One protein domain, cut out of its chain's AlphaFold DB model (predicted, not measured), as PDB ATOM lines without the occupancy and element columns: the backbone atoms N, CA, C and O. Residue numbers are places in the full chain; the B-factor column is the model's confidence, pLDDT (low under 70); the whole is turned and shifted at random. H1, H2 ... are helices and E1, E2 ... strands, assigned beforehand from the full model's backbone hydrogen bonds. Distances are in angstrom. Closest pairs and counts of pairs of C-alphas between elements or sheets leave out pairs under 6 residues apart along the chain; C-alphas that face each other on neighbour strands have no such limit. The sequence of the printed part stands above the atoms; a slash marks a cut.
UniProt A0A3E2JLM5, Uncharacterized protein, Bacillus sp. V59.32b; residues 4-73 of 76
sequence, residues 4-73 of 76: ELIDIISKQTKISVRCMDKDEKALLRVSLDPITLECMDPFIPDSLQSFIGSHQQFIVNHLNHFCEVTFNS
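What this domain is: This is residues 4 to 73 of the 76 residues of an uncharacterized protein of Bacillus sp. V59.32b (UniProt A0A3E2JLM5). A strongly twisted wall of three strands, E1, E2 and E3, has two helices, H1 and H2, over one of its faces and no named helix over the other. The helices follow each other with one residue between them, H1 over E2 and E3 and H2 over E1 and E2, and the last part of H2 with the residues after it, 68 to 73, sticks out beyond the body. The printed part has 70 residues with three named strands followed by two named helices, in the order E1, E2, E3, H1, H2; the sheet order is E1, E2, E3, antiparallel throughout, and the class is mixed, helices and strands. The whole is compact, with a radius of gyration of the C-alphas of 12.5 A, yet elongated in outline, spanning 40 by 22 by 18 A.

How they stand to each other: The sheet is a meander, each strand the antiparallel neighbour of the one before, of E1 (residues 4 to 11), E2 (residues 14 to 21) and E3 (residues 26 to 32). The hairpin of E1 and E2 has directions 164 degrees apart, with N 9 and O 16 at 2.9 A and N 16 and O 9 at 2.8 A, within hydrogen-bond range. In the hairpin of E2 and E3, at 155 degrees, N 17 and O 30 are 2.8 A apart and N 30 and O 17 are 2.9 A apart. E1 and E3 are edge strands and E2 is the inner one. H2 (residues 56 to 71) is on the sheet at a height of 9.3 A, over E1 and E2, slantwise to the strands at 47 degrees to E1 on the local plane. The closest C-alphas of E1 and H2 are those of Ser 10 and Leu 63, 7.1 A apart. H1 (residues 46 to 54) is on the same face at a height of 9.4 A, over E2 and E3, and runs across the strands at 65 degrees to E2 on the local plane. H1 and E3 are near each other, with 5 pairs of C-alphas within 10 A. H1 and H2 meet only through their link. In both helices every O i to N i+4 pair is within hydrogen-bond range.

Where its parts are: E1 begins at C-alpha 4, (100.394, 114.711, 94.911), and measures 21.2 A from first to last C-alpha. E2 measures 21.5 A and E3 19.2 A, E3 ending at C-alpha 32, (93.080, 124.771, 105.852). H1 measures 12.2 A. H2, the longest helix, measures 22.9 A and ends at C-alpha 71, (93.485, 142.679, 91.043).

The domain as a whole: The two C-alphas farthest apart, those of Asp 23 and Ser 73, are 40.7 A apart. The printed part has no cut. The link from E3 to H1, residues 33 to 45, is long; the other three are tight. The mean pLDDT of the printed part is 87.0, and residues 66 to 73 are under 70.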
ATOM      1  N   GLU A   4     100.150 113.699  95.941       94.56
ATOM      2  CA  GLU A   4     100.394 114.711  94.911       94.56
ATOM      3  C   GLU A   4      99.376 115.845  95.031       94.56
ATOM      4  O   GLU A   4      98.180 115.587  95.165       94.56
ATOM      5  N   LEU A   5      99.841 117.096  94.985       93.75
ATOM      6  CA  LEU A   5      98.970 118.271  94.943       93.75
ATOM      7  C   LEU A   5      98.354 118.404  93.555       93.75
ATOM      8  O   LEU A   5      99.069 118.423  92.559       93.75
ATOM      9  N   ILE A   6      97.033 118.522  93.509       94.19
ATOM     10  CA  ILE A   6      96.282 118.669  92.262       94.19
ATOM     11  C   ILE A   6      95.833 120.112  92.085       94.19
ATOM     12  O   ILE A   6      95.968 120.670  91.003       94.19
ATOM     13  N   ASP A   7      95.262 120.705  93.135       91.75
ATOM     14  CA  ASP A   7      94.663 122.032  93.044       91.75
ATOM     15  C   ASP A   7      94.504 122.684  94.422       91.75
ATOM     16  O   ASP A   7      94.384 121.990  95.438       91.75
ATOM     17  N   ILE A   8      94.467 124.014  94.453       93.94
ATOM     18  CA  ILE A   8      94.306 124.820  95.662       93.94
ATOM     19  C   ILE A   8      93.227 125.867  95.395       93.94
ATOM     20  O   ILE A   8      93.376 126.743  94.555       93.94
ATOM     21  N   ILE A   9      92.137 125.801  96.156       91.00
ATOM     22  CA  ILE A   9      90.990 126.694  95.987       91.00
ATOM     23  C   ILE A   9      90.820 127.524  97.252       91.00
ATOM     24  O   ILE A   9      90.517 126.979  98.315       91.00
ATOM     25  N   SER A  10      90.935 128.843  97.131       88.75
ATOM     26  CA  SER A  10      90.615 129.767  98.220       88.75
ATOM     27  C   SER A  10      89.120 130.080  98.262       88.75
ATOM     28  O   SER A  10      88.500 130.370  97.238       88.75
ATOM     29  N   LYS A  11      88.522 130.029  99.453       84.12
ATOM     30  CA  LYS A  11      87.186 130.562  99.750       84.12
ATOM     31  C   LYS A  11      87.290 131.461 100.977       84.12
ATOM     32  O   LYS A  11      88.169 131.257 101.804       84.12
ATOM     33  N   GLN A  12      86.342 132.387 101.142       78.94
ATOM     34  CA  GLN A  12      86.344 133.357 102.253       78.94
ATOM     35  C   GLN A  12      86.569 132.728 103.639       78.94
ATOM     36  O   GLN A  12      87.173 133.354 104.498       78.94
ATOM     37  N   THR A  13      86.091 131.501 103.860       88.00
ATOM     38  CA  THR A  13      86.143 130.837 105.168       88.00
ATOM     39  C   THR A  13      87.190 129.732 105.282       88.00
ATOM     40  O   THR A  13      87.367 129.210 106.377       88.00
ATOM     41  N   LYS A  14      87.836 129.322 104.180       91.81
ATOM     42  CA  LYS A  14      88.840 128.246 104.174       91.81
ATOM     43  C   LYS A  14      89.583 128.131 102.852       91.81
ATOM     44  O   LYS A  14      89.018 128.386 101.787       91.81
ATOM     45  N   ILE A  15      90.782 127.572 102.909       93.75
ATOM     46  CA  ILE A  15      91.505 127.093 101.729       93.75
ATOM     47  C   ILE A  15      91.227 125.598 101.574       93.75
ATOM     48  O   ILE A  15      91.295 124.832 102.526       93.75
ATOM     49  N   SER A  16      90.850 125.162 100.377       94.44
ATOM     50  CA  SER A  16      90.647 123.751 100.042       94.44
ATOM     51  C   SER A  16      91.790 123.259  99.170       94.44
ATOM     52  O   SER A  16      91.877 123.636  98.005       94.44
ATOM     53  N   VAL A  17      92.615 122.375  99.716       94.88
ATOM     54  CA  VAL A  17      93.690 121.705  98.990       94.88
ATOM     55  C   VAL A  17      93.192 120.350  98.508       94.88
ATOM     56  O   VAL A  17      92.742 119.522  99.301       94.88
ATOM     57  N   ARG A  18      93.246 120.116  97.197       94.38
ATOM     58  CA  ARG A  18      92.955 118.819  96.587       94.38
ATOM     59  C   ARG A  18      94.258 118.087  96.325       94.38
ATOM     60  O   ARG A  18      95.167 118.631  95.699       94.38
ATOM     61  N   CYS A  19      94.327 116.846  96.777       94.31
ATOM     62  CA  CYS A  19      95.479 115.982  96.585       94.31
ATOM     63  C   CYS A  19      95.050 114.586  96.126       94.31
ATOM     64  O   CYS A  19      93.929 114.149  96.376       94.31
ATOM     65  N   MET A  20      95.937 113.901  95.415       95.94
ATOM     66  CA  MET A  20      95.781 112.507  95.020       95.94
ATOM     67  C   MET A  20      96.631 111.640  95.942       95.94
ATOM     68  O   MET A  20      97.836 111.864  96.052       95.94
ATOM     69  N   ASP A  21      96.021 110.639  96.563       95.31
ATOM     70  CA  ASP A  21      96.733 109.517  97.162       95.31
ATOM     71  C   ASP A  21      97.008 108.474  96.077       95.31
ATOM     72  O   ASP A  21      96.086 107.846  95.555       95.31
ATOM     73  N   LYS A  22      98.277 108.312  95.695       95.12
ATOM     74  CA  LYS A  22      98.687 107.401  94.618       95.12
ATOM     75  C   LYS A  22      98.581 105.934  95.007       95.12
ATOM     76  O   LYS A  22      98.370 105.102  94.125       95.12
ATOM     77  N   ASP A  23      98.714 105.636  96.295       95.00
ATOM     78  CA  ASP A  23      98.698 104.266  96.797       95.00
ATOM     79  C   ASP A  23      97.251 103.763  96.856       95.00
ATOM     80  O   ASP A  23      96.939 102.679  96.363       95.00
ATOM     81  N   GLU A  24      96.345 104.597  97.373       94.44
ATOM     82  CA  GLU A  24      94.912 104.281  97.476       94.44
ATOM     83  C   GLU A  24      94.114 104.643  96.210       94.44
ATOM     84  O   GLU A  24      92.950 104.266  96.077       94.44
ATOM     85  N   LYS A  25      94.736 105.356  95.259       93.44
ATOM     86  CA  LYS A  25      94.097 105.922  94.054       93.44
ATOM     87  C   LYS A  25      92.865 106.767  94.392       93.44
ATOM     88  O   LYS A  25      91.849 106.712  93.697       93.44
ATOM     89  N   ALA A  26      92.963 107.543  95.468       93.62
ATOM     90  CA  ALA A  26      91.864 108.315  96.030       93.62
ATOM     91  C   ALA A  26      92.129 109.822  95.941       93.62
ATOM     92  O   ALA A  26      93.228 110.299  96.226       93.62
ATOM     93  N   LEU A  27      91.097 110.588  95.579       94.75
ATOM     94  CA  LEU A  27      91.131 112.046  95.659       94.75
ATOM     95  C   LEU A  27      90.755 112.489  97.069       94.75
ATOM     96  O   LEU A  27      89.639 112.256  97.535       94.75
ATOM     97  N   LEU A  28      91.688 113.171  97.717       93.69
ATOM     98  CA  LEU A  28      91.553 113.706  99.056       93.69
ATOM     99  C   LEU A  28      91.371 115.221  98.993       93.69
ATOM    100  O   LEU A  28      91.905 115.917  98.122       93.69
ATOM    101  N   ARG A  29      90.602 115.743  99.945       93.56
ATOM    102  CA  ARG A  29      90.380 117.175 100.111       93.56
ATOM    103  C   ARG A  29      90.686 117.550 101.548       93.56
ATOM    104  O   ARG A  29      90.066 117.005 102.449       93.56
ATOM    105  N   VAL A  30      91.589 118.509 101.713       93.88
ATOM    106  CA  VAL A  30      91.993 119.047 103.010       93.88
ATOM    107  C   VAL A  30      91.553 120.505 103.101       93.88
ATOM    108  O   VAL A  30      91.761 121.286 102.170       93.88
ATOM    109  N   SER A  31      90.904 120.864 104.201       94.75
ATOM    110  CA  SER A  31      90.529 122.229 104.549       94.75
ATOM    111  C   SER A  31      91.607 122.834 105.444       94.75
ATOM    112  O   SER A  31      91.938 122.256 106.477       94.75
ATOM    113  N   LEU A  32      92.132 123.995 105.060       94.06
ATOM    114  CA  LEU A  32      93.080 124.771 105.852       94.06
ATOM    115  C   LEU A  32      92.450 126.083 106.306       94.06
ATOM    116  O   LEU A  32      91.644 126.678 105.575       94.06
ATOM    117  N   ASP A  33      92.868 126.540 107.480       92.25
ATOM    118  CA  ASP A  33      92.562 127.879 107.961       92.25
ATOM    119  C   ASP A  33      93.221 128.921 107.033       92.25
ATOM    120  O   ASP A  33      94.392 128.772 106.677       92.25
ATOM    121  N   PRO A  34      92.495 129.959 106.587       88.75
ATOM    122  CA  PRO A  34      93.022 130.925 105.628       88.75
ATOM    123  C   PRO A  34      94.106 131.847 106.202       88.75
ATOM    124  O   PRO A  34      94.824 132.472 105.425       88.75
ATOM    125  N   ILE A  35      94.223 131.945 107.529       87.56
ATOM    126  CA  ILE A  35      95.188 132.799 108.225       87.56
ATOM    127  C   ILE A  35      96.399 131.972 108.661       87.56
ATOM    128  O   ILE A  35      97.533 132.355 108.381       87.56
ATOM    129  N   THR A  36      96.175 130.843 109.339       91.00
ATOM    130  CA  THR A  36      97.264 130.030 109.906       91.00
ATOM    131  C   THR A  36      97.781 128.954 108.953       91.00
ATOM    132  O   THR A  36      98.882 128.446 109.156       91.00
ATOM    133  N   LEU A  37      97.018 128.603 107.909       89.56
ATOM    134  CA  LEU A  37      97.279 127.465 107.012       89.56
ATOM    135  C   LEU A  37      97.374 126.114 107.732       89.56
ATOM    136  O   LEU A  37      97.913 125.147 107.183       89.56
ATOM    137  N   GLU A  38      96.845 126.034 108.949       90.56
ATOM    138  CA  GLU A  38      96.742 124.787 109.691       90.56
ATOM    139  C   GLU A  38      95.550 123.971 109.194       90.56
ATOM    140  O   GLU A  38      94.512 124.510 108.795       90.56
ATOM    141  N   CYS A  39      95.696 122.647 109.209       92.06
ATOM    142  CA  CYS A  39      94.620 121.742 108.837       92.06
ATOM    143  C   CYS A  39      93.449 121.851 109.817       92.06
ATOM    144  O   CYS A  39      93.613 121.667 111.020       92.06
ATOM    145  N   MET A  40      92.254 122.086 109.279       91.12
ATOM    146  CA  MET A  40      91.009 122.174 110.046       91.12
ATOM    147  C   MET A  40      90.305 120.819 110.192       91.12
ATOM    148  O   MET A  40      89.366 120.694 110.976       91.12
ATOM    149  N   ASP A  41      90.704 119.821 109.404       88.06
ATOM    150  CA  ASP A  41      90.065 118.509 109.385       88.06
ATOM    151  C   ASP A  41      90.645 117.619 110.508       88.06
ATOM    152  O   ASP A  41      91.831 117.296 110.472       88.06
ATOM    153  N   PRO A  42      89.839 117.172 111.490       82.31
ATOM    154  CA  PRO A  42      90.349 116.489 112.686       82.31
ATOM    155  C   PRO A  42      90.789 115.034 112.462       82.31
ATOM    156  O   PRO A  42      91.411 114.447 113.340       82.31
ATOM    157  N   PHE A  43      90.454 114.433 111.317       87.19
ATOM    158  CA  PHE A  43      90.696 113.011 111.029       87.19
ATOM    159  C   PHE A  43      91.640 112.785 109.843       87.19
ATOM    160  O   PHE A  43      91.569 111.752 109.178       87.19
ATOM    161  N   ILE A  44      92.500 113.756 109.531       87.75
ATOM    162  CA  ILE A  44      93.492 113.568 108.470       87.75
ATOM    163  C   ILE A  44      94.655 112.695 108.963       87.75
ATOM    164  O   ILE A  44      95.082 112.840 110.106       87.75
ATOM    165  N   PRO A  45      95.203 111.806 108.120       89.94
ATOM    166  CA  PRO A  45      96.402 111.051 108.468       89.94
ATOM    167  C   PRO A  45      97.612 111.968 108.705       89.94
ATOM    168  O   PRO A  45      97.842 112.892 107.920       89.94
ATOM    169  N   ASP A  46      98.456 111.651 109.693       90.38
ATOM    170  CA  ASP A  46      99.687 112.405 110.007       90.38
ATOM    171  C   ASP A  46     100.616 112.563 108.794       90.38
ATOM    172  O   ASP A  46     101.271 113.591 108.604       90.38
ATOM    173  N   SER A  47     100.657 111.545 107.929       92.62
ATOM    174  CA  SER A  47     101.424 111.566 106.683       92.62
ATOM    175  C   SER A  47     100.908 112.616 105.701       92.62
ATOM    176  O   SER A  47     101.706 113.265 105.023       92.62
ATOM    177  N   LEU A  48      99.588 112.806 105.630       91.62
ATOM    178  CA  LEU A  48      98.968 113.837 104.804       91.62
ATOM    179  C   LEU A  48      99.175 115.220 105.425       91.62
ATOM    180  O   LEU A  48      99.519 116.159 104.712       91.62
ATOM    181  N   GLN A  49      99.041 115.343 106.746       91.06
ATOM    182  CA  GLN A  49      99.302 116.599 107.450       91.06
ATOM    183  C   GLN A  49     100.753 117.060 107.261       91.06
ATOM    184  O   GLN A  49     100.998 118.215 106.916       91.06
ATOM    185  N   SER A  50     101.712 116.141 107.394       92.06
ATOM    186  CA  SER A  50     103.136 116.411 107.162       92.06
ATOM    187  C   SER A  50     103.406 116.830 105.717       92.06
ATOM    188  O   SER A  50     104.172 117.761 105.468       92.06
ATOM    189  N   PHE A  51     102.748 116.171 104.758       93.88
ATOM    190  CA  PHE A  51     102.839 116.522 103.345       93.88
ATOM    191  C   PHE A  51     102.311 117.934 103.065       93.88
ATOM    192  O   PHE A  51     102.966 118.697 102.360       93.88
ATOM    193  N   ILE A  52     101.162 118.314 103.627       92.88
ATOM    194  CA  ILE A  52     100.637 119.679 103.491       92.88
ATOM    195  C   ILE A  52     101.590 120.690 104.138       92.88
ATOM    196  O   ILE A  52     101.924 121.696 103.513       92.88
ATOM    197  N   GLY A  53     102.089 120.389 105.340       91.56
ATOM    198  CA  GLY A  53     103.063 121.215 106.054       91.56
ATOM    199  C   GLY A  53     104.315 121.504 105.222       91.56
ATOM    200  O   GLY A  53     104.723 122.656 105.090       91.56
ATOM    201  N   SER A  54     104.882 120.486 104.565       92.88
ATOM    202  CA  SER A  54     106.068 120.663 103.717       92.88
ATOM    203  C   SER A  54     105.806 121.467 102.436       92.88
ATOM    204  O   SER A  54     106.756 121.909 101.795       92.88
ATOM    205  N   HIS A  55     104.540 121.656 102.049       92.88
ATOM    206  CA  HIS A  55     104.131 122.405 100.858       92.88
ATOM    207  C   HIS A  55     103.494 123.764 101.180       92.88
ATOM    208  O   HIS A  55     103.020 124.437 100.265       92.88
ATOM    209  N   GLN A  56     103.511 124.218 102.439       89.62
ATOM    210  CA  GLN A  56     102.895 125.493 102.828       89.62
ATOM    211  C   GLN A  56     103.378 126.683 101.987       89.62
ATOM    212  O   GLN A  56     102.561 127.483 101.546       89.62
ATOM    213  N   GLN A  57     104.677 126.771 101.680       88.94
ATOM    214  CA  GLN A  57     105.216 127.845 100.832       88.94
ATOM    215  C   GLN A  57     104.636 127.828  99.412       88.94
ATOM    216  O   GLN A  57     104.301 128.873  98.859       88.94
ATOM    217  N   PHE A  58     104.463 126.643  98.822       89.81
ATOM    218  CA  PHE A  58     103.809 126.508  97.521       89.81
ATOM    219  C   PHE A  58     102.347 126.962  97.588       89.81
ATOM    220  O   PHE A  58     101.882 127.667  96.694       89.81
ATOM    221  N   ILE A  59     101.647 126.602  98.667       90.50
ATOM    222  CA  ILE A  59     100.256 127.002  98.891       90.50
ATOM    223  C   ILE A  59     100.142 128.527  98.983       90.50
ATOM    224  O   ILE A  59      99.328 129.114  98.274       90.50
ATOM    225  N   VAL A  60     100.999 129.175  99.775       89.56
ATOM    226  CA  VAL A  60     101.060 130.643  99.891       89.56
ATOM    227  C   VAL A  60     101.310 131.298  98.534       89.56
ATOM    228  O   VAL A  60     100.569 132.195  98.140       89.56
ATOM    229  N   ASN A  61     102.313 130.829  97.788       89.06
ATOM    230  CA  ASN A  61     102.650 131.405  96.487       89.06
ATOM    231  C   ASN A  61     101.499 131.272  95.486       89.06
ATOM    232  O   ASN A  61     101.212 132.215  94.753       89.06
ATOM    233  N   HIS A  62     100.813 130.128  95.481       88.38
ATOM    234  CA  HIS A  62      99.653 129.909  94.625       88.38
ATOM    235  C   HIS A  62      98.512 130.882  94.954       88.38
ATOM    236  O   HIS A  62      97.922 131.472  94.052       88.38
ATOM    237  N   LEU A  63      98.230 131.088  96.243       87.19
ATOM    238  CA  LEU A  63      97.189 132.010  96.702       87.19
ATOM    239  C   LEU A  63      97.523 133.466  96.362       87.19
ATOM    240  O   LEU A  63      96.666 134.180  95.843       87.19
ATOM    241  N   ASN A  64      98.770 133.883  96.589       84.75
ATOM    242  CA  ASN A  64      99.234 135.233  96.268       84.75
ATOM    243  C   ASN A  64      99.159 135.510  94.764       84.75
ATOM    244  O   ASN A  64      98.651 136.555  94.363       84.75
ATOM    245  N   HIS A  65      99.579 134.555  93.931       78.88
ATOM    246  CA  HIS A  65      99.490 134.699  92.480       78.88
ATOM    247  C   HIS A  65      98.036 134.840  92.012       78.88
ATOM    248  O   HIS A  65      97.733 135.659  91.148       78.88
ATOM    249  N   PHE A  66      97.106 134.098  92.623       68.69
ATOM    250  CA  PHE A  66      95.683 134.238  92.318       68.69
ATOM    251  C   PHE A  66      95.152 135.629  92.702       68.69
ATOM    252  O   PHE A  66      94.432 136.252  91.921       68.69
ATOM    253  N   CYS A  67      95.543 136.163  93.865       60.25
ATOM    254  CA  CYS A  67      95.187 137.524  94.276       60.25
ATOM    255  C   CYS A  67      95.741 138.593  93.318       60.25
ATOM    256  O   CYS A  67      95.005 139.506  92.948       60.25
ATOM    257  N   GLU A  68      96.990 138.458  92.867       59.91
ATOM    258  CA  GLU A  68      97.614 139.382  91.905       59.91
ATOM    259  C   GLU A  68      96.918 139.365  90.535       59.91
ATOM    260  O   GLU A  68      96.699 140.417  89.933       59.91
ATOM    261  N   VAL A  69      96.518 138.187  90.049       59.12
ATOM    262  CA  VAL A  69      95.796 138.052  88.770       59.12
ATOM    263  C   VAL A  69      94.392 138.660  88.852       59.12
ATOM    264  O   VAL A  69      93.929 139.278  87.890       59.12
ATOM    265  N   THR A  70      93.720 138.540  90.000       54.28
ATOM    266  CA  THR A  70      92.362 139.083  90.164       54.28
ATOM    267  C   THR A  70      92.369 140.615  90.264       54.28
ATOM    268  O   THR A  70      91.488 141.259  89.706       54.28
ATOM    269  N   PHE A  71      93.387 141.218  90.892       46.09
ATOM    270  CA  PHE A  71      93.485 142.679  91.043       46.09
ATOM    271  C   PHE A  71      93.874 143.433  89.761       46.09
ATOM    272  O   PHE A  71      93.535 144.604  89.619       46.09
ATOM    273  N   ASN A  72      94.549 142.783  88.811       47.44
ATOM    274  CA  ASN A  72      94.957 143.421  87.552       47.44
ATOM    275  C   ASN A  72      93.863 143.431  86.467       47.44
ATOM    276  O   ASN A  72      94.104 143.920  85.365       47.44
ATOM    277  N   SER A  73      92.671 142.897  86.756       48.03
ATOM    278  CA  SER A  73      91.570 142.791  85.785       48.03
ATOM    279  C   SER A  73      90.486 143.875  85.935       48.03
ATOM    280  O   SER A  73      89.574 143.910  85.116       48.03
TER     281      SER A  73